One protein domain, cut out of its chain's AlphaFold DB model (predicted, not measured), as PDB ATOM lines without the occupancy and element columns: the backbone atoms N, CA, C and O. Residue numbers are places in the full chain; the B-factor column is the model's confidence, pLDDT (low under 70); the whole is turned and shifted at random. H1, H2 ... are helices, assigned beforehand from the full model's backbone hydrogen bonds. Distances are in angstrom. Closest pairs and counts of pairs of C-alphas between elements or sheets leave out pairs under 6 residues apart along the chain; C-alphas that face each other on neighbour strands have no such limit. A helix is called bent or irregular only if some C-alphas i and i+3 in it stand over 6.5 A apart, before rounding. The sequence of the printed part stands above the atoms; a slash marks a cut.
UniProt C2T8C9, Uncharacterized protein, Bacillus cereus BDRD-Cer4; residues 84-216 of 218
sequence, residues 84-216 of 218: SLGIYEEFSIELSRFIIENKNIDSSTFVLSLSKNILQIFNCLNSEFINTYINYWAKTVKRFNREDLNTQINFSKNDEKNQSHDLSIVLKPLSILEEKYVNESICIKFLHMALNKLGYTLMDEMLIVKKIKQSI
ATOM      1  N   SER A  84     -26.296  51.386 -60.199       88.06
ATOM      2  CA  SER A  84     -27.492  51.044 -59.408       88.06
ATOM      3  C   SER A  84     -28.277  52.267 -58.912       88.06
ATOM      4  O   SER A  84     -29.308  52.107 -58.261       88.06
ATOM      5  N   LEU A  85     -27.837  53.493 -59.230       90.88
ATOM      6  CA  LEU A  85     -28.478  54.727 -58.764       90.88
ATOM      7  C   LEU A  85     -29.961  54.812 -59.155       90.88
ATOM      8  O   LEU A  85     -30.785  55.145 -58.311       90.88
ATOM      9  N   GLY A  86     -30.312  54.482 -60.403       91.44
ATOM     10  CA  GLY A  86     -31.711  54.515 -60.850       91.44
ATOM     11  C   GLY A  86     -32.597  53.547 -60.060       91.44
ATOM     12  O   GLY A  86     -33.696  53.903 -59.653       91.44
ATOM     13  N   ILE A  87     -32.075  52.356 -59.757       92.31
ATOM     14  CA  ILE A  87     -32.760  51.352 -58.932       92.31
ATOM     15  C   ILE A  87     -32.942  51.867 -57.499       92.31
ATOM     16  O   ILE A  87     -34.017  51.722 -56.919       92.31
ATOM     17  N   TYR A  88     -31.916  52.509 -56.936       92.94
ATOM     18  CA  TYR A  88     -31.996  53.125 -55.614       92.94
ATOM     19  C   TYR A  88     -33.030  54.255 -55.548       92.94
ATOM     20  O   TYR A  88     -33.753  54.356 -54.553       92.94
ATOM     21  N   GLU A  89     -33.112  55.106 -56.572       94.88
ATOM     22  CA  GLU A  89     -34.092  56.192 -56.622       94.88
ATOM     23  C   GLU A  89     -35.521  55.646 -56.693       94.88
ATOM     24  O   GLU A  89     -36.359  56.074 -55.903       94.88
ATOM     25  N   GLU A  90     -35.788  54.656 -57.549       95.62
ATOM     26  CA  GLU A  90     -37.109  54.016 -57.639       95.62
ATOM     27  C   GLU A  90     -37.472  53.282 -56.336       95.62
ATOM     28  O   GLU A  90     -38.550  53.504 -55.786       95.62
ATOM     29  N   PHE A  91     -36.547  52.512 -55.751       95.62
ATOM     30  CA  PHE A  91     -36.735  51.913 -54.420       95.62
ATOM     31  C   PHE A  91     -37.037  52.972 -53.349       95.62
ATOM     32  O   PHE A  91     -37.934  52.814 -52.520       95.62
ATOM     33  N   SER A  92     -36.303  54.086 -53.373       96.06
ATOM     34  CA  SER A  92     -36.493  55.191 -52.439       96.06
ATOM     35  C   SER A  92     -37.843  55.875 -52.601       96.06
ATOM     36  O   SER A  92     -38.380  56.339 -51.592       96.06
ATOM     37  N   ILE A  93     -38.370  55.968 -53.825       97.00
ATOM     38  CA  ILE A  93     -39.702  56.510 -54.105       97.00
ATOM     39  C   ILE A  93     -40.763  55.604 -53.488       97.00
ATOM     40  O   ILE A  93     -41.561  56.083 -52.680       97.00
ATOM     41  N   GLU A  94     -40.726  54.304 -53.787       96.38
ATOM     42  CA  GLU A  94     -41.725  53.348 -53.294       96.38
ATOM     43  C   GLU A  94     -41.720  53.247 -51.767       96.38
ATOM     44  O   GLU A  94     -42.767  53.342 -51.127       96.38
ATOM     45  N   LEU A  95     -40.539  53.169 -51.144       95.75
ATOM     46  CA  LEU A  95     -40.440  53.149 -49.684       95.75
ATOM     47  C   LEU A  95     -40.946  54.457 -49.052       95.75
ATOM     48  O   LEU A  95     -41.622  54.426 -48.025       95.75
ATOM     49  N   SER A  96     -40.648  55.617 -49.648       95.94
ATOM     50  CA  SER A  96     -41.117  56.903 -49.106       95.94
ATOM     51  C   SER A  96     -42.638  57.044 -49.216       95.94
ATOM     52  O   SER A  96     -43.258  57.558 -48.286       95.94
ATOM     53  N   ARG A  97     -43.238  56.568 -50.314       94.94
ATOM     54  CA  ARG A  97     -44.698  56.493 -50.488       94.94
ATOM     55  C   ARG A  97     -45.331  55.591 -49.444       94.94
ATOM     56  O   ARG A  97     -46.190  56.051 -48.696       94.94
ATOM     57  N   PHE A  98     -44.815  54.373 -49.312       93.19
ATOM     58  CA  PHE A  98     -45.302  53.400 -48.344       93.19
ATOM     59  C   PHE A  98     -45.299  53.955 -46.910       93.19
ATOM     60  O   PHE A  98     -46.289  53.817 -46.193       93.19
ATOM     61  N   ILE A  99     -44.222  54.641 -46.503       92.00
ATOM     62  CA  ILE A  99     -44.115  55.275 -45.177       92.00
ATOM     63  C   ILE A  99     -45.175  56.368 -44.978       92.00
ATOM     64  O   ILE A  99     -45.747  56.477 -43.895       92.00
ATOM     65  N   ILE A 100     -45.432  57.197 -45.993       92.12
ATOM     66  CA  ILE A 100     -46.422  58.282 -45.901       92.12
ATOM     67  C   ILE A 100     -47.852  57.738 -45.844       92.12
ATOM     68  O   ILE A 100     -48.691  58.311 -45.148       92.12
ATOM     69  N   GLU A 101     -48.139  56.659 -46.565       89.44
ATOM     70  CA  GLU A 101     -49.461  56.021 -46.598       89.44
ATOM     71  C   GLU A 101     -49.740  55.215 -45.325       89.44
ATOM     72  O   GLU A 101     -50.879  55.150 -44.868       89.44
ATOM     73  N   ASN A 102     -48.695  54.674 -44.699       85.88
ATOM     74  CA  ASN A 102     -48.791  53.824 -43.519       85.88
ATOM     75  C   ASN A 102     -48.068  54.464 -42.317       85.88
ATOM     76  O   ASN A 102     -47.213  53.855 -41.683       85.88
ATOM     77  N   LYS A 103     -48.396  55.713 -41.967       71.81
ATOM     78  CA  LYS A 103     -47.685  56.479 -40.913       71.81
ATOM     79  C   LYS A 103     -47.606  55.786 -39.538       71.81
ATOM     80  O   LYS A 103     -46.736  56.132 -38.748       71.81
ATOM     81  N   ASN A 104     -48.484  54.810 -39.277       64.94
ATOM     82  CA  ASN A 104     -48.588  54.052 -38.024       64.94
ATOM     83  C   ASN A 104     -48.114  52.587 -38.139       64.94
ATOM     84  O   ASN A 104     -48.624  51.741 -37.408       64.94
ATOM     85  N   ILE A 105     -47.208  52.252 -39.070       65.69
ATOM     86  CA  ILE A 105     -46.647  50.889 -39.179       65.69
ATOM     87  C   ILE A 105     -46.139  50.410 -37.812       65.69
ATOM     88  O   ILE A 105     -45.307  51.082 -37.195       65.69
ATOM     89  N   ASP A 106     -46.595  49.230 -37.374       59.41
ATOM     90  CA  ASP A 106     -46.012  48.552 -36.215       59.41
ATOM     91  C   ASP A 106     -44.543  48.218 -36.512       59.41
ATOM     92  O   ASP A 106     -44.193  47.513 -37.467       59.41
ATOM     93  N   SER A 107     -43.669  48.848 -35.733       64.50
ATOM     94  CA  SER A 107     -42.334  49.219 -36.193       64.50
ATOM     95  C   SER A 107     -41.376  48.032 -36.288       64.50
ATOM     96  O   SER A 107     -40.495  48.019 -37.140       64.50
ATOM     97  N   SER A 108     -41.538  47.002 -35.459       72.56
ATOM     98  CA  SER A 108     -40.567  45.910 -35.337       72.56
ATOM     99  C   SER A 108     -40.687  44.882 -36.463       72.56
ATOM    100  O   SER A 108     -39.696  44.578 -37.134       72.56
ATOM    101  N   THR A 109     -41.885  44.346 -36.702       76.94
ATOM    102  CA  THR A 109     -42.099  43.249 -37.663       76.94
ATOM    103  C   THR A 109     -41.926  43.704 -39.099       76.94
ATOM    104  O   THR A 109     -41.304  42.995 -39.900       76.94
ATOM    105  N   PHE A 110     -42.411  44.903 -39.427       83.75
ATOM    106  CA  PHE A 110     -42.189  45.500 -40.738       83.75
ATOM    107  C   PHE A 110     -40.696  45.705 -41.005       83.75
ATOM    108  O   PHE A 110     -40.193  45.275 -42.041       83.75
ATOM    109  N   VAL A 111     -39.963  46.293 -40.058       88.25
ATOM    110  CA  VAL A 111     -38.528  46.577 -40.214       88.25
ATOM    111  C   VAL A 111     -37.712  45.308 -40.344       88.25
ATOM    112  O   VAL A 111     -36.833  45.235 -41.204       88.25
ATOM    113  N   LEU A 112     -38.010  44.292 -39.534       89.50
ATOM    114  CA  LEU A 112     -37.355  42.993 -39.641       89.50
ATOM    115  C   LEU A 112     -37.652  42.337 -40.992       89.50
ATOM    116  O   LEU A 112     -36.729  41.833 -41.629       89.50
ATOM    117  N   SER A 113     -38.904  42.378 -41.452       89.62
ATOM    118  CA  SER A 113     -39.306  41.817 -42.746       89.62
ATOM    119  C   SER A 113     -38.644  42.542 -43.914       89.62
ATOM    120  O   SER A 113     -38.035  41.894 -44.764       89.62
ATOM    121  N   LEU A 114     -38.689  43.877 -43.941       93.00
ATOM    122  CA  LEU A 114     -38.037  44.695 -44.964       93.00
ATOM    123  C   LEU A 114     -36.531  44.421 -45.000       93.00
ATOM    124  O   LEU A 114     -35.975  44.151 -46.061       93.00
ATOM    125  N   SER A 115     -35.885  44.419 -43.833       94.50
ATOM    126  CA  SER A 115     -34.447  44.170 -43.715       94.50
ATOM    127  C   SER A 115     -34.069  42.771 -44.197       94.50
ATOM    128  O   SER A 115     -33.112  42.628 -44.953       94.50
ATOM    129  N   LYS A 116     -34.828  41.733 -43.816       93.50
ATOM    130  CA  LYS A 116     -34.609  40.357 -44.291       93.50
ATOM    131  C   LYS A 116     -34.737  40.254 -45.807       93.50
ATOM    132  O   LYS A 116     -33.858  39.670 -46.429       93.50
ATOM    133  N   ASN A 117     -35.773  40.855 -46.390       93.44
ATOM    134  CA  ASN A 117     -35.978  40.840 -47.837       93.44
ATOM    135  C   ASN A 117     -34.840  41.551 -48.583       93.44
ATOM    136  O   ASN A 117     -34.320  41.007 -49.552       93.44
ATOM    137  N   ILE A 118     -34.394  42.722 -48.109       94.88
ATOM    138  CA  ILE A 118     -33.228  43.413 -48.685       94.88
ATOM    139  C   ILE A 118     -31.992  42.506 -48.606       94.88
ATOM    140  O   ILE A 118     -31.327  42.286 -49.613       94.88
ATOM    141  N   LEU A 119     -31.699  41.927 -47.439       94.75
ATOM    142  CA  LEU A 119     -30.558  41.021 -47.277       94.75
ATOM    143  C   LEU A 119     -30.645  39.807 -48.214       94.75
ATOM    144  O   LEU A 119     -29.630  39.411 -48.775       94.75
ATOM    145  N   GLN A 120     -31.831  39.230 -48.412       92.56
ATOM    146  CA  GLN A 120     -32.038  38.098 -49.320       92.56
ATOM    147  C   GLN A 120     -31.811  38.475 -50.781       92.56
ATOM    148  O   GLN A 120     -31.068  37.778 -51.463       92.56
ATOM    149  N   ILE A 121     -32.384  39.589 -51.245       92.00
ATOM    150  CA  ILE A 121     -32.224  40.059 -52.632       92.00
ATOM    151  C   ILE A 121     -30.745  40.278 -52.969       92.00
ATOM    152  O   ILE A 121     -30.309  39.996 -54.081       92.00
ATOM    153  N   PHE A 122     -29.959  40.743 -51.997       92.62
ATOM    154  CA  PHE A 122     -28.530  40.974 -52.172       92.62
ATOM    155  C   PHE A 122     -27.638  39.763 -51.829       92.62
ATOM    156  O   PHE A 122     -26.422  39.924 -51.744       92.62
ATOM    157  N   ASN A 123     -28.195  38.567 -51.596       91.25
ATOM    158  CA  ASN A 123     -27.450  37.369 -51.161       91.25
ATOM    159  C   ASN A 123     -26.610  37.575 -49.880       91.25
ATOM    160  O   ASN A 123     -25.608  36.907 -49.636       91.25
ATOM    161  N   CYS A 124     -27.046  38.502 -49.031       94.06
ATOM    162  CA  CYS A 124     -26.378  38.959 -47.816       94.06
ATOM    163  C   CYS A 124     -27.063  38.450 -46.530       94.06
ATOM    164  O   CYS A 124     -26.667  38.816 -45.421       94.06
ATOM    165  N   LEU A 125     -28.097  37.602 -46.636       93.88
ATOM    166  CA  LEU A 125     -28.752  36.979 -45.477       93.88
ATOM    167  C   LEU A 125     -27.922  35.799 -44.942       93.88
ATOM    168  O   LEU A 125     -28.312  34.638 -45.043       93.88
ATOM    169  N   ASN A 126     -26.759  36.093 -44.371       93.12
ATOM    170  CA  ASN A 126     -25.896  35.102 -43.737       93.12
ATOM    171  C   ASN A 126     -25.142  35.710 -42.536       93.12
ATOM    172  O   ASN A 126     -25.036  36.929 -42.383       93.12
ATOM    173  N   SER A 127     -24.635  34.849 -41.648       92.56
ATOM    174  CA  SER A 127     -23.969  35.296 -40.415       92.56
ATOM    175  C   SER A 127     -22.673  36.074 -40.660       92.56
ATOM    176  O   SER A 127     -22.337  36.939 -39.848       92.56
ATOM    177  N   GLU A 128     -21.947  35.765 -41.736       93.69
ATOM    178  CA  GLU A 128     -20.690  36.427 -42.093       93.69
ATOM    179  C   GLU A 128     -20.942  37.886 -42.476       93.69
ATOM    180  O   GLU A 128     -20.428  38.791 -41.813       93.69
ATOM    181  N   PHE A 129     -21.841  38.126 -43.433       94.75
ATOM    182  CA  PHE A 129     -22.230  39.470 -43.849       94.75
ATOM    183  C   PHE A 129     -22.796  40.289 -42.687       94.75
ATOM    184  O   PHE A 129     -22.436  41.453 -42.517       94.75
ATOM    185  N   ILE A 130     -23.647  39.704 -41.834       94.06
ATOM    186  CA  ILE A 130     -24.205  40.441 -40.688       94.06
ATOM    187  C   ILE A 130     -23.090  40.921 -39.745       94.06
ATOM    188  O   ILE A 130     -23.141  42.053 -39.256       94.06
ATOM    189  N   ASN A 131     -22.057  40.107 -39.505       93.00
ATOM    190  CA  ASN A 131     -20.899  40.551 -38.726       93.00
ATOM    191  C   ASN A 131     -20.143  41.680 -39.443       93.00
ATOM    192  O   ASN A 131     -19.753  42.654 -38.794       93.00
ATOM    193  N   THR A 132     -19.968  41.586 -40.764       94.19
ATOM    194  CA  THR A 132     -19.366  42.644 -41.591       94.19
ATOM    195  C   THR A 132     -20.139  43.956 -41.472       94.19
ATOM    196  O   THR A 132     -19.531  44.992 -41.197       94.19
ATOM    197  N   TYR A 133     -21.468  43.921 -41.577       94.50
ATOM    198  CA  TYR A 133     -22.347  45.085 -41.436       94.50
ATOM    199  C   TYR A 133     -22.222  45.740 -40.051       94.50
ATOM    200  O   TYR A 133     -22.035  46.952 -39.941       94.50
ATOM    201  N   ILE A 134     -22.257  44.940 -38.978       92.69
ATOM    202  CA  ILE A 134     -22.077  45.439 -37.603       92.69
ATOM    203  C   ILE A 134     -20.702  46.097 -37.449       92.69
ATOM    204  O   ILE A 134     -20.592  47.202 -36.922       92.69
ATOM    205  N   ASN A 135     -19.646  45.443 -37.930       91.12
ATOM    206  CA  ASN A 135     -18.283  45.964 -37.842       91.12
ATOM    207  C   ASN A 135     -18.093  47.246 -38.663       91.12
ATOM    208  O   ASN A 135     -17.339  48.131 -38.246       91.12
ATOM    209  N   TYR A 136     -18.766  47.351 -39.810       90.81
ATOM    210  CA  TYR A 136     -18.762  48.540 -40.655       90.81
ATOM    211  C   TYR A 136     -19.271  49.760 -39.877       90.81
ATOM    212  O   TYR A 136     -18.554  50.756 -39.756       90.81
ATOM    213  N   TRP A 137     -20.448  49.659 -39.254       90.69
ATOM    214  CA  TRP A 137     -21.032  50.773 -38.504       90.69
ATOM    215  C   TRP A 137     -20.400  51.009 -37.137       90.69
ATOM    216  O   TRP A 137     -20.265  52.164 -36.735       90.69
ATOM    217  N   ALA A 138     -19.921  49.969 -36.452       87.50
ATOM    218  CA  ALA A 138     -19.219  50.123 -35.178       87.50
ATOM    219  C   ALA A 138     -17.983  51.031 -35.306       87.50
ATOM    220  O   ALA A 138     -17.709  51.836 -34.416       87.50
ATOM    221  N   LYS A 139     -17.253  50.955 -36.429       84.31
ATOM    222  CA  LYS A 139     -16.132  51.867 -36.719       84.31
ATOM    223  C   LYS A 139     -16.599  53.317 -36.842       84.31
ATOM    224  O   LYS A 139     -15.917  54.215 -36.356       84.31
ATOM    225  N   THR A 140     -17.748  53.541 -37.474       83.19
ATOM    226  CA  THR A 140     -18.349  54.869 -37.641       83.19
ATOM    227  C   THR A 140     -18.827  55.429 -36.306       83.19
ATOM    228  O   THR A 140     -18.429  56.529 -35.942       83.19
ATOM    229  N   VAL A 141     -19.597  54.666 -35.525       81.69
ATOM    230  CA  VAL A 141     -20.113  55.102 -34.215       81.69
ATOM    231  C   VAL A 141     -18.978  55.479 -33.260       81.69
ATOM    232  O   VAL A 141     -19.015  56.563 -32.678       81.69
ATOM    233  N   LYS A 142     -17.928  54.647 -33.168       77.00
ATOM    234  CA  LYS A 142     -16.742  54.928 -32.339       77.00
ATOM    235  C   LYS A 142     -16.072  56.254 -32.699       77.00
ATOM    236  O   LYS A 142     -15.676  56.997 -31.815       77.00
ATOM    237  N   ARG A 143     -15.966  56.577 -33.993       70.69
ATOM    238  CA  ARG A 143     -15.363  57.842 -34.456       70.69
ATOM    239  C   ARG A 143     -16.150  59.078 -34.025       70.69
ATOM    240  O   ARG A 143     -15.559  60.144 -33.912       70.69
ATOM    241  N   PHE A 144     -17.455  58.944 -33.805       63.62
ATOM    242  CA  PHE A 144     -18.321  60.054 -33.415       63.62
ATOM    243  C   PHE A 144     -18.548  60.157 -31.896       63.62
ATOM    244  O   PHE A 144     -19.346  60.998 -31.493       63.62
ATOM    245  N   ASN A 145     -17.870  59.347 -31.061       57.78
ATOM    246  CA  ASN A 145     -18.003  59.336 -29.590       57.78
ATOM    247  C   ASN A 145     -19.467  59.305 -29.096       57.78
ATOM    248  O   ASN A 145     -19.806  59.846 -28.047       57.78
ATOM    249  N   ARG A 146     -20.364  58.678 -29.867       55.19
ATOM    250  CA  ARG A 146     -21.783  58.542 -29.513       55.19
ATOM    251  C   ARG A 146     -21.996  57.249 -28.728       55.19
ATOM    252  O   ARG A 146     -22.597  56.314 -29.247       55.19
ATOM    253  N   GLU A 147     -21.461  57.185 -27.513       48.44
ATOM    254  CA  GLU A 147     -21.718  56.064 -26.592       48.44
ATOM    255  C   GLU A 147     -23.088  56.190 -25.888       48.44
ATOM    256  O   GLU A 147     -23.639  55.185 -25.450       48.44
ATOM    257  N   ASP A 148     -23.699  57.383 -25.886       41.31
ATOM    258  CA  ASP A 148     -24.846  57.711 -25.018       41.31
ATOM    259  C   ASP A 148     -26.249  57.664 -25.652       41.31
ATOM    260  O   ASP A 148     -27.230  58.049 -25.017       41.31
ATOM    261  N   LEU A 149     -26.418  57.145 -26.869       42.31
ATOM    262  CA  LEU A 149     -27.764  56.878 -27.397       42.31
ATOM    263  C   LEU A 149     -28.149  55.423 -27.115       42.31
ATOM    264  O   LEU A 149     -28.181  54.580 -28.008       42.31
ATOM    265  N   ASN A 150     -28.447  55.138 -25.845       39.22
ATOM    266  CA  ASN A 150     -29.154  53.931 -25.416       39.22
ATOM    267  C   ASN A 150     -30.622  53.980 -25.886       39.22
ATOM    268  O   ASN A 150     -31.548  54.003 -25.078       39.22
ATOM    269  N   THR A 151     -30.865  53.993 -27.196       45.19
ATOM    270  CA  THR A 151     -32.166  53.597 -27.738       45.19
ATOM    271  C   THR A 151     -32.190  52.077 -27.808       45.19
ATOM    272  O   THR A 151     -31.605  51.447 -28.682       45.19
ATOM    273  N   GLN A 152     -32.838  51.452 -26.827       51.47
ATOM    274  CA  GLN A 152     -33.216  50.052 -26.953       51.47
ATOM    275  C   GLN A 152     -34.492  50.013 -27.789       51.47
ATOM    276  O   GLN A 152     -35.564  50.349 -27.287       51.47
ATOM    277  N   ILE A 153     -34.396  49.606 -29.060       58.38
ATOM    278  CA  ILE A 153     -35.590  49.150 -29.781       58.38
ATOM    279  C   ILE A 153     -36.212  48.044 -28.929       58.38
ATOM    280  O   ILE A 153     -35.614  46.981 -28.738       58.38
ATOM    281  N   ASN A 154     -37.404  48.299 -28.396       54.38
ATOM    282  CA  ASN A 154     -38.119  47.309 -27.615       54.38
ATOM    283  C   ASN A 154     -38.860  46.379 -28.581       54.38
ATOM    284  O   ASN A 154     -40.009  46.620 -28.938       54.38
ATOM    285  N   PHE A 155     -38.170  45.336 -29.047       58.44
ATOM    286  CA  PHE A 155     -38.799  44.224 -29.757       58.44
ATOM    287  C   PHE A 155     -39.653  43.449 -28.746       58.44
ATOM    288  O   PHE A 155     -39.158  42.542 -28.069       58.44
ATOM    289  N   SER A 156     -40.907  43.864 -28.568       49.16
ATOM    290  CA  SER A 156     -41.818  43.228 -27.624       49.16
ATOM    291  C   SER A 156     -42.033  41.758 -28.016       49.16
ATOM    292  O   SER A 156     -42.076  41.403 -29.191       49.16
ATOM    293  N   LYS A 157     -42.150  40.858 -27.032       45.16
ATOM    294  CA  LYS A 157     -42.379  39.422 -27.292       45.16
ATOM    295  C   LYS A 157     -43.778  39.111 -27.851       45.16
ATOM    296  O   LYS A 157     -44.005  37.971 -28.231       45.16
ATOM    297  N   ASN A 158     -44.684  40.091 -27.909       42.19
ATOM    298  CA  ASN A 158     -46.092  39.900 -28.276       42.19
ATOM    299  C   ASN A 158     -46.445  40.463 -29.664       42.19
ATOM    300  O   ASN A 158     -47.620  40.692 -29.954       42.19
ATOM    301  N   ASP A 159     -45.458  40.617 -30.545       46.66
ATOM    302  CA  ASP A 159     -45.632  41.085 -31.928       46.66
ATOM    303  C   ASP A 159     -46.364  40.054 -32.836       46.66
ATOM    304  O   ASP A 159     -46.387  40.186 -34.057       46.66
ATOM    305  N   GLU A 160     -47.005  39.022 -32.273       43.44
ATOM    306  CA  GLU A 160     -47.737  37.968 -32.999       43.44
ATOM    307  C   GLU A 160     -49.100  38.414 -33.562       43.44
ATOM    308  O   GLU A 160     -49.740  37.669 -34.303       43.44
ATOM    309  N   LYS A 161     -49.551  39.642 -33.279       44.75
ATOM    310  CA  LYS A 161     -50.724  40.249 -33.938       44.75
ATOM    311  C   LYS A 161     -50.318  41.194 -35.067       44.75
ATOM    312  O   LYS A 161     -50.830  42.305 -35.156       44.75
ATOM    313  N   ASN A 162     -49.380  40.793 -35.915       48.09
ATOM    314  CA  ASN A 162     -48.891  41.686 -36.955       48.09
ATOM    315  C   ASN A 162     -49.704  41.578 -38.247       48.09
ATOM    316  O   ASN A 162     -49.799  40.516 -38.862       48.09
ATOM    317  N   GLN A 163     -50.283  42.706 -38.668       51.69
ATOM    318  CA  GLN A 163     -50.748  42.885 -40.038       51.69
ATOM    319  C   GLN A 163     -49.524  42.734 -40.944       51.69
ATOM    320  O   GLN A 163     -48.610  43.556 -40.911       51.69
ATOM    321  N   SER A 164     -49.462  41.655 -41.725       60.16
ATOM    322  CA  SER A 164     -48.428  41.519 -42.744       60.16
ATOM    323  C   SER A 164     -48.665  42.597 -43.796       60.16
ATOM    324  O   SER A 164     -49.600  42.498 -44.593       60.16
ATOM    325  N   HIS A 165     -47.851  43.646 -43.786       72.06
ATOM    326  CA  HIS A 165     -47.860  44.602 -44.878       72.06
ATOM    327  C   HIS A 165     -47.265  43.948 -46.125       72.06
ATOM    328  O   HIS A 165     -46.188  43.350 -46.061       72.06
ATOM    329  N   ASP A 166     -47.956  44.073 -47.257       81.00
ATOM    330  CA  ASP A 166     -47.412  43.629 -48.532       81.00
ATOM    331  C   ASP A 166     -46.243  44.539 -48.944       81.00
ATOM    332  O   ASP A 166     -46.419  45.714 -49.268       81.00
ATOM    333  N   LEU A 167     -45.032  43.982 -48.902       86.69
ATOM    334  CA  LEU A 167     -43.795  44.652 -49.299       86.69
ATOM    335  C   LEU A 167     -43.538  44.580 -50.809       86.69
ATOM    336  O   LEU A 167     -42.544  45.143 -51.269       86.69
ATOM    337  N   SER A 168     -44.385  43.892 -51.581       86.69
ATOM    338  CA  SER A 168     -44.164  43.635 -53.007       86.69
ATOM    339  C   SER A 168     -43.898  44.919 -53.793       86.69
ATOM    340  O   SER A 168     -42.936  44.979 -54.556       86.69
ATOM    341  N   ILE A 169     -44.680  45.974 -53.545       89.19
ATOM    342  CA  ILE A 169     -44.535  47.278 -54.204       89.19
ATOM    343  C   ILE A 169     -43.198  47.930 -53.833       89.19
ATOM    344  O   ILE A 169     -42.463  48.364 -54.717       89.19
ATOM    345  N   VAL A 170     -42.842  47.924 -52.544       92.06
ATOM    346  CA  VAL A 170     -41.587  48.508 -52.038       92.06
ATOM    347  C   VAL A 170     -40.363  47.784 -52.600       92.06
ATOM    348  O   VAL A 170     -39.361  48.418 -52.921       92.06
ATOM    349  N   LEU A 171     -40.426  46.458 -52.721       93.06
ATOM    350  CA  LEU A 171     -39.303  45.620 -53.146       93.06
ATOM    351  C   LEU A 171     -39.213  45.454 -54.667       93.06
ATOM    352  O   LEU A 171     -38.150  45.089 -55.166       93.06
ATOM    353  N   LYS A 172     -40.279  45.747 -55.420       93.12
ATOM    354  CA  LYS A 172     -40.324  45.610 -56.884       93.12
ATOM    355  C   LYS A 172     -39.167  46.314 -57.606       93.12
ATOM    356  O   LYS A 172     -38.595  45.695 -58.498       93.12
ATOM    357  N   PRO A 173     -38.746  47.543 -57.248       92.31
ATOM    358  CA  PRO A 173     -37.590  48.164 -57.895       92.31
ATOM    359  C   PRO A 173     -36.296  47.364 -57.721       92.31
ATOM    360  O   PRO A 173     -35.408  47.452 -58.560       92.31
ATOM    361  N   LEU A 174     -36.183  46.560 -56.661       89.50
ATOM    362  CA  LEU A 174     -35.004  45.739 -56.419       89.50
ATOM    363  C   LEU A 174     -34.996  44.442 -57.238       89.50
ATOM    364  O   LEU A 174     -33.934  43.859 -57.422       89.50
ATOM    365  N   SER A 175     -36.137  43.992 -57.769       82.44
ATOM    366  CA  SER A 175     -36.213  42.726 -58.517       82.44
ATOM    367  C   SER A 175     -35.516  42.776 -59.879       82.44
ATOM    368  O   SER A 175     -35.326  41.742 -60.510       82.44
ATOM    369  N   ILE A 176     -35.176  43.976 -60.354       80.94
ATOM    370  CA  ILE A 176     -34.447  44.210 -61.607       80.94
ATOM    371  C   ILE A 176     -32.937  44.400 -61.385       80.94
ATOM    372  O   ILE A 176     -32.226  44.730 -62.333       80.94
ATOM    373  N   LEU A 177     -32.433  44.231 -60.152       80.44
ATOM    374  CA  LEU A 177     -30.993  44.236 -59.896       80.44
ATOM    375  C   LEU A 177     -30.341  43.080 -60.657       80.44
ATOM    376  O   LEU A 177     -30.550  41.911 -60.347       80.44
ATOM    377  N   GLU A 178     -29.519  43.423 -61.645       73.75
ATOM    378  CA  GLU A 178     -28.659  42.440 -62.291       73.75
ATOM    379  C   GLU A 178     -27.665  41.868 -61.272       73.75
ATOM    380  O   GLU A 178     -27.123  42.602 -60.441       73.75
ATOM    381  N   GLU A 179     -27.362  40.575 -61.382       72.50
ATOM    382  CA  GLU A 179     -26.469  39.855 -60.464       72.50
ATOM    383  C   GLU A 179     -25.104  40.544 -60.305       72.50
ATOM    384  O   GLU A 179     -24.569  40.637 -59.205       72.50
ATOM    385  N   LYS A 180     -24.584  41.159 -61.375       68.94
ATOM    386  CA  LYS A 180     -23.320  41.918 -61.347       68.94
ATOM    387  C   LYS A 180     -23.333  43.137 -60.407       68.94
ATOM    388  O   LYS A 180     -22.275  43.657 -60.061       68.94
ATOM    389  N   TYR A 181     -24.513  43.626 -60.028       69.62
ATOM    390  CA  TYR A 181     -24.706  44.738 -59.091       69.62
ATOM    391  C   TYR A 181     -25.033  44.266 -57.670       69.62
ATOM    392  O   TYR A 181     -25.013  45.078 -56.741       69.62
ATOM    393  N   VAL A 182     -25.277  42.967 -57.485       77.88
ATOM    394  CA  VAL A 182     -25.453  42.344 -56.178       77.88
ATOM    395  C   VAL A 182     -24.082  42.206 -55.522       77.88
ATOM    396  O   VAL A 182     -23.316  41.290 -55.798       77.88
ATOM    397  N   ASN A 183     -23.741  43.163 -54.663       84.06
ATOM    398  CA  ASN A 183     -22.559  43.068 -53.817       84.06
ATOM    399  C   ASN A 183     -22.829  43.626 -52.418       84.06
ATOM    400  O   ASN A 183     -23.716  44.457 -52.207       84.06
ATOM    401  N   GLU A 184     -22.003  43.189 -51.473       89.06
ATOM    402  CA  GLU A 184     -22.105  43.528 -50.056       89.06
ATOM    403  C   GLU A 184     -22.082  45.042 -49.787       89.06
ATOM    404  O   GLU A 184     -22.834  45.544 -48.952       89.06
ATOM    405  N   SER A 185     -21.263  45.798 -50.525       89.88
ATOM    406  CA  SER A 185     -21.139  47.255 -50.359       89.88
ATOM    407  C   SER A 185     -22.430  47.984 -50.729       89.88
ATOM    408  O   SER A 185     -22.846  48.916 -50.035       89.88
ATOM    409  N   ILE A 186     -23.094  47.558 -51.806       90.50
ATOM    410  CA  ILE A 186     -24.396  48.099 -52.204       90.50
ATOM    411  C   ILE A 186     -25.484  47.646 -51.226       90.50
ATOM    412  O   ILE A 186     -26.293  48.478 -50.816       90.50
ATOM    413  N   CYS A 187     -25.456  46.393 -50.762       93.50
ATOM    414  CA  CYS A 187     -26.390  45.909 -49.743       93.50
ATOM    415  C   CYS A 187     -26.351  46.766 -48.467       93.50
ATOM    416  O   CYS A 187     -27.399  47.210 -47.995       93.50
ATOM    417  N   ILE A 188     -25.147  47.077 -47.957       94.19
ATOM    418  CA  ILE A 188     -24.964  47.959 -46.790       94.19
ATOM    419  C   ILE A 188     -25.689  49.295 -47.004       94.19
ATOM    420  O   ILE A 188     -26.410  49.752 -46.117       94.19
ATOM    421  N   LYS A 189     -25.527  49.905 -48.185       93.00
ATOM    422  CA  LYS A 189     -26.114  51.210 -48.523       93.00
ATOM    423  C   LYS A 189     -27.636  51.147 -48.629       93.00
ATOM    424  O   LYS A 189     -28.304  51.998 -48.055       93.00
ATOM    425  N   PHE A 190     -28.192  50.149 -49.318       94.50
ATOM    426  CA  PHE A 190     -29.649  49.991 -49.429       94.50
ATOM    427  C   PHE A 190     -30.297  49.769 -48.064       94.50
ATOM    428  O   PHE A 190     -31.285  50.431 -47.743       94.50
ATOM    429  N   LEU A 191     -29.714  48.892 -47.242       95.94
ATOM    430  CA  LEU A 191     -30.228  48.618 -45.906       95.94
ATOM    431  C   LEU A 191     -30.151  49.862 -45.011       95.94
ATOM    432  O   LEU A 191     -31.146  50.229 -44.392       95.94
ATOM    433  N   HIS A 192     -29.010  50.554 -45.007       94.75
ATOM    434  CA  HIS A 192     -28.843  51.794 -44.248       94.75
ATOM    435  C   HIS A 192     -29.842  52.872 -44.667       94.75
ATOM    436  O   HIS A 192     -30.523  53.444 -43.823       94.75
ATOM    437  N   MET A 193     -29.997  53.130 -45.968       92.94
ATOM    438  CA  MET A 193     -30.923  54.164 -46.436       92.94
ATOM    439  C   MET A 193     -32.386  53.810 -46.146       92.94
ATOM    440  O   MET A 193     -33.180  54.708 -45.859       92.94
ATOM    441  N   ALA A 194     -32.752  52.527 -46.181       94.69
ATOM    442  CA  ALA A 194     -34.089  52.079 -45.801       94.69
ATOM    443  C   ALA A 194     -34.366  52.315 -44.307       94.69
ATOM    444  O   ALA A 194     -35.386  52.903 -43.950       94.69
ATOM    445  N   LEU A 195     -33.435  51.917 -43.437       93.38
ATOM    446  CA  LEU A 195     -33.566  52.075 -41.986       93.38
ATOM    447  C   LEU A 195     -33.479  53.547 -41.557       93.38
ATOM    448  O   LEU A 195     -34.309  54.012 -40.772       93.38
ATOM    449  N   ASN A 196     -32.584  54.321 -42.176       91.12
ATOM    450  CA  ASN A 196     -32.518  55.771 -42.026       91.12
ATOM    451  C   ASN A 196     -33.850  56.422 -42.392       91.12
ATOM    452  O   ASN A 196     -34.319  57.262 -41.639       91.12
ATOM    453  N   LYS A 197     -34.511  56.047 -43.496       90.94
ATOM    454  CA  LYS A 197     -35.832  56.604 -43.846       90.94
ATOM    455  C   LYS A 197     -36.887  56.325 -42.792       90.94
ATOM    456  O   LYS A 197     -37.790  57.145 -42.655       90.94
ATOM    457  N   LEU A 198     -36.777  55.226 -42.052       89.00
ATOM    458  CA  LEU A 198     -37.717  54.822 -41.006       89.00
ATOM    459  C   LEU A 198     -37.446  55.476 -39.642       89.00
ATOM    460  O   LEU A 198     -38.302  55.396 -38.771       89.00
ATOM    461  N   GLY A 199     -36.333  56.199 -39.476       85.38
ATOM    462  CA  GLY A 199     -35.993  56.858 -38.204       85.38
ATOM    463  C   GLY A 199     -35.013  56.091 -37.334       85.38
ATOM    464  O   GLY A 199     -34.779  56.511 -36.207       85.38
ATOM    465  N   TYR A 200     -34.418  55.014 -37.843       87.38
ATOM    466  CA  TYR A 200     -33.433  54.250 -37.090       87.38
ATOM    467  C   TYR A 200     -32.051  54.893 -37.156       87.38
ATOM    468  O   TYR A 200     -31.602  55.372 -38.200       87.38
ATOM    469  N   THR A 201     -31.377  54.900 -36.011       86.12
ATOM    470  CA  THR A 201     -29.971  55.275 -35.889       86.12
ATOM    471  C   THR A 201     -29.067  54.104 -36.272       86.12
ATOM    472  O   THR A 201     -29.484  52.951 -36.270       86.12
ATOM    473  N   LEU A 202     -27.774  54.360 -36.487       88.69
ATOM    474  CA  LEU A 202     -26.797  53.290 -36.737       88.69
ATOM    475  C   LEU A 202     -26.749  52.233 -35.616       88.69
ATOM    476  O   LEU A 202     -26.467  51.064 -35.877       88.69
ATOM    477  N   MET A 203     -27.014  52.632 -34.368       86.00
ATOM    478  CA  MET A 203     -27.087  51.701 -33.237       86.00
ATOM    479  C   MET A 203     -28.288  50.768 -33.375       86.00
ATOM    480  O   MET A 203     -28.145  49.552 -33.232       86.00
ATOM    481  N   ASP A 204     -29.439  51.331 -33.732       87.56
ATOM    482  CA  ASP A 204     -30.664  50.585 -33.988       87.56
ATOM    483  C   ASP A 204     -30.490  49.616 -35.166       87.56
ATOM    484  O   ASP A 204     -30.839  48.440 -35.060       87.56
ATOM    485  N   GLU A 205     -29.866  50.069 -36.260       91.75
ATOM    486  CA  GLU A 205     -29.545  49.240 -37.429       91.75
ATOM    487  C   GLU A 205     -28.728  48.003 -37.033       91.75
ATOM    488  O   GLU A 205     -29.057  46.877 -37.417       91.75
ATOM    489  N   MET A 206     -27.700  48.185 -36.195       91.62
ATOM    490  CA  MET A 206     -26.895  47.077 -35.672       91.62
ATOM    491  C   MET A 206     -27.710  46.114 -34.797       91.62
ATOM    492  O   MET A 206     -27.465  44.905 -34.834       91.62
ATOM    493  N   LEU A 207     -28.665  46.605 -34.003       89.56
ATOM    494  CA  LEU A 207     -29.552  45.757 -33.196       89.56
ATOM    495  C   LEU A 207     -30.532  44.963 -34.072       89.56
ATOM    496  O   LEU A 207     -30.718  43.765 -33.840       89.56
ATOM    497  N   ILE A 208     -31.094  45.588 -35.108       91.25
ATOM    498  CA  ILE A 208     -31.990  44.951 -36.084       91.25
ATOM    499  C   ILE A 208     -31.282  43.778 -36.765       91.25
ATOM    500  O   ILE A 208     -31.786  42.652 -36.741       91.25
ATOM    501  N   VAL A 209     -30.078  43.982 -37.309       92.88
ATOM    502  CA  VAL A 209     -29.358  42.889 -37.988       92.88
ATOM    503  C   VAL A 209     -28.890  41.804 -37.013       92.88
ATOM    504  O   VAL A 209     -28.904  40.624 -37.365       92.88
ATOM    505  N   LYS A 210     -28.558  42.146 -35.756       91.00
ATOM    506  CA  LYS A 210     -28.297  41.147 -34.699       91.00
ATOM    507  C   LYS A 210     -29.526  40.279 -34.429       91.00
ATOM    508  O   LYS A 210     -29.388  39.063 -34.297       91.00
ATOM    509  N   LYS A 211     -30.719  40.878 -34.376       90.44
ATOM    510  CA  LYS A 211     -31.982  40.147 -34.209       90.44
ATOM    511  C   LYS A 211     -32.254  39.222 -35.395       90.44
ATOM    512  O   LYS A 211     -32.649  38.076 -35.197       90.44
ATOM    513  N   ILE A 212     -31.971  39.675 -36.618       91.56
ATOM    514  CA  ILE A 212     -32.066  38.842 -37.826       91.56
ATOM    515  C   ILE A 212     -31.106  37.653 -37.742       91.56
ATOM    516  O   ILE A 212     -31.538  36.525 -37.964       91.56
ATOM    517  N   LYS A 213     -29.847  37.870 -37.340       91.00
ATOM    518  CA  LYS A 213     -28.857  36.796 -37.160       91.00
ATOM    519  C   LYS A 213     -29.345  35.707 -36.209       91.00
ATOM    520  O   LYS A 213     -29.199  34.532 -36.521       91.00
ATOM    521  N   GLN A 214     -29.951  36.087 -35.083       87.12
ATOM    522  CA  GLN A 214     -30.528  35.124 -34.135       87.12
ATOM    523  C   GLN A 214     -31.592  34.240 -34.794       87.12
ATOM    524  O   GLN A 214     -31.663  33.064 -34.473       87.12
ATOM    525  N   SER A 215     -32.373  34.777 -35.738       83.06
ATOM    526  CA  SER A 215     -33.396  34.010 -36.464       83.06
ATOM    527  C   SER A 215     -32.872  33.134 -37.608       83.06
ATOM    528  O   SER A 215     -33.647  32.360 -38.144       83.06
ATOM    529  N   ILE A 216     -31.602  33.273 -38.009       80.50
ATOM    530  CA  ILE A 216     -30.959  32.405 -39.019       80.50
ATOM    531  C   ILE A 216     -30.368  31.147 -38.361       80.50
ATOM    532  O   ILE A 216     -30.177  30.133 -39.018       80.50
TER     533      ILE A 216
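This is residues 84 to 216 of the 218 residues of an uncharacterized protein of Bacillus cereus BDRD-Cer4 (UniProt C2T8C9). Start from H1, the longest helix by residues: H1, H4, H2 and H5 make a small four-helix bundle, H1 and H5 running one way, H2 and H4 the other. A second pair, H6 and H3, packs on this bundle, with H6 crossing H2 and H3 beside H6 on the far side from H2; a long link, residues 144 to 167, swings from H3 back to H4. The printed part has 133 residues with six named helices, H1 to H6 in order along the chain, and no named strand; the class is all helix. The whole is compact and rounded, with a radius of gyration of the C-alphas of 14.6 A and spans of 38 by 36 by 27 A.

Find C-alpha 84 at (-27.492, 51.044, -59.408); from there H1, residues 84 to 101, runs 25.9 A to C-alpha 101 at (-49.461, 56.021, -46.598). H4 is residues 168 to 176, 13.0 A long, and irregular: C-alphas 170 and 173 are 7.1 A apart. H5 is residues 184 to 198, 21.3 A, and H2 is residues 107 to 121, 21.4 A. Look next for H3, residues 127 to 143, 24.9 A, and H6, residues 202 to 216, 21.4 A, ending at (-30.959, 32.405, -39.019).

From H1, look first to H4: they touch at Glu 94 and Val 170, closest C-alphas 5.0 A apart, at a shallow tilt of 2 degrees, opposite ways. H1 touches H5 at a shallow tilt of 23 degrees, the same way; the closest C-alphas, of Tyr 88 and Phe 190, are 7.3 A apart. H2 touches H5 at a shallow tilt of 21 degrees, opposite ways, closest at the C-alphas of Ser 115 and Leu 191, 6.5 A. With residues 117 to 121 alone H2 touches H4, closest at the C-alphas of Ile 121 and Leu 174, 7.4 A. Farther out, H6 touches H2 about perpendicular, only just, at 71 degrees; the closest C-alphas, of Leu 112 and Ile 208, are 6.7 A apart. H3 touches H6 at a shallow tilt of 16 degrees, opposite ways, the C-alphas of Ile 134 and Met 206 closest at 5.4 A. H1 is apart from H3 and H6. In H1, H2, H5 and H6 every O i to N i+4 pair is within hydrogen-bond range; H3 has 12 of 13, and H4 2 of 5, beside 4 of 6 O i to N i+3 pairs.

The C-alphas farthest apart, of Asp 148 and Glu 178, are 40.5 A apart. The printed part has no cut. The link H3 to H4 is long, with 24 residues. Mean pLDDT of the printed part is 82.0; look for values under 70 in residues 104 to 107, 144 to 164 and 180 to 181.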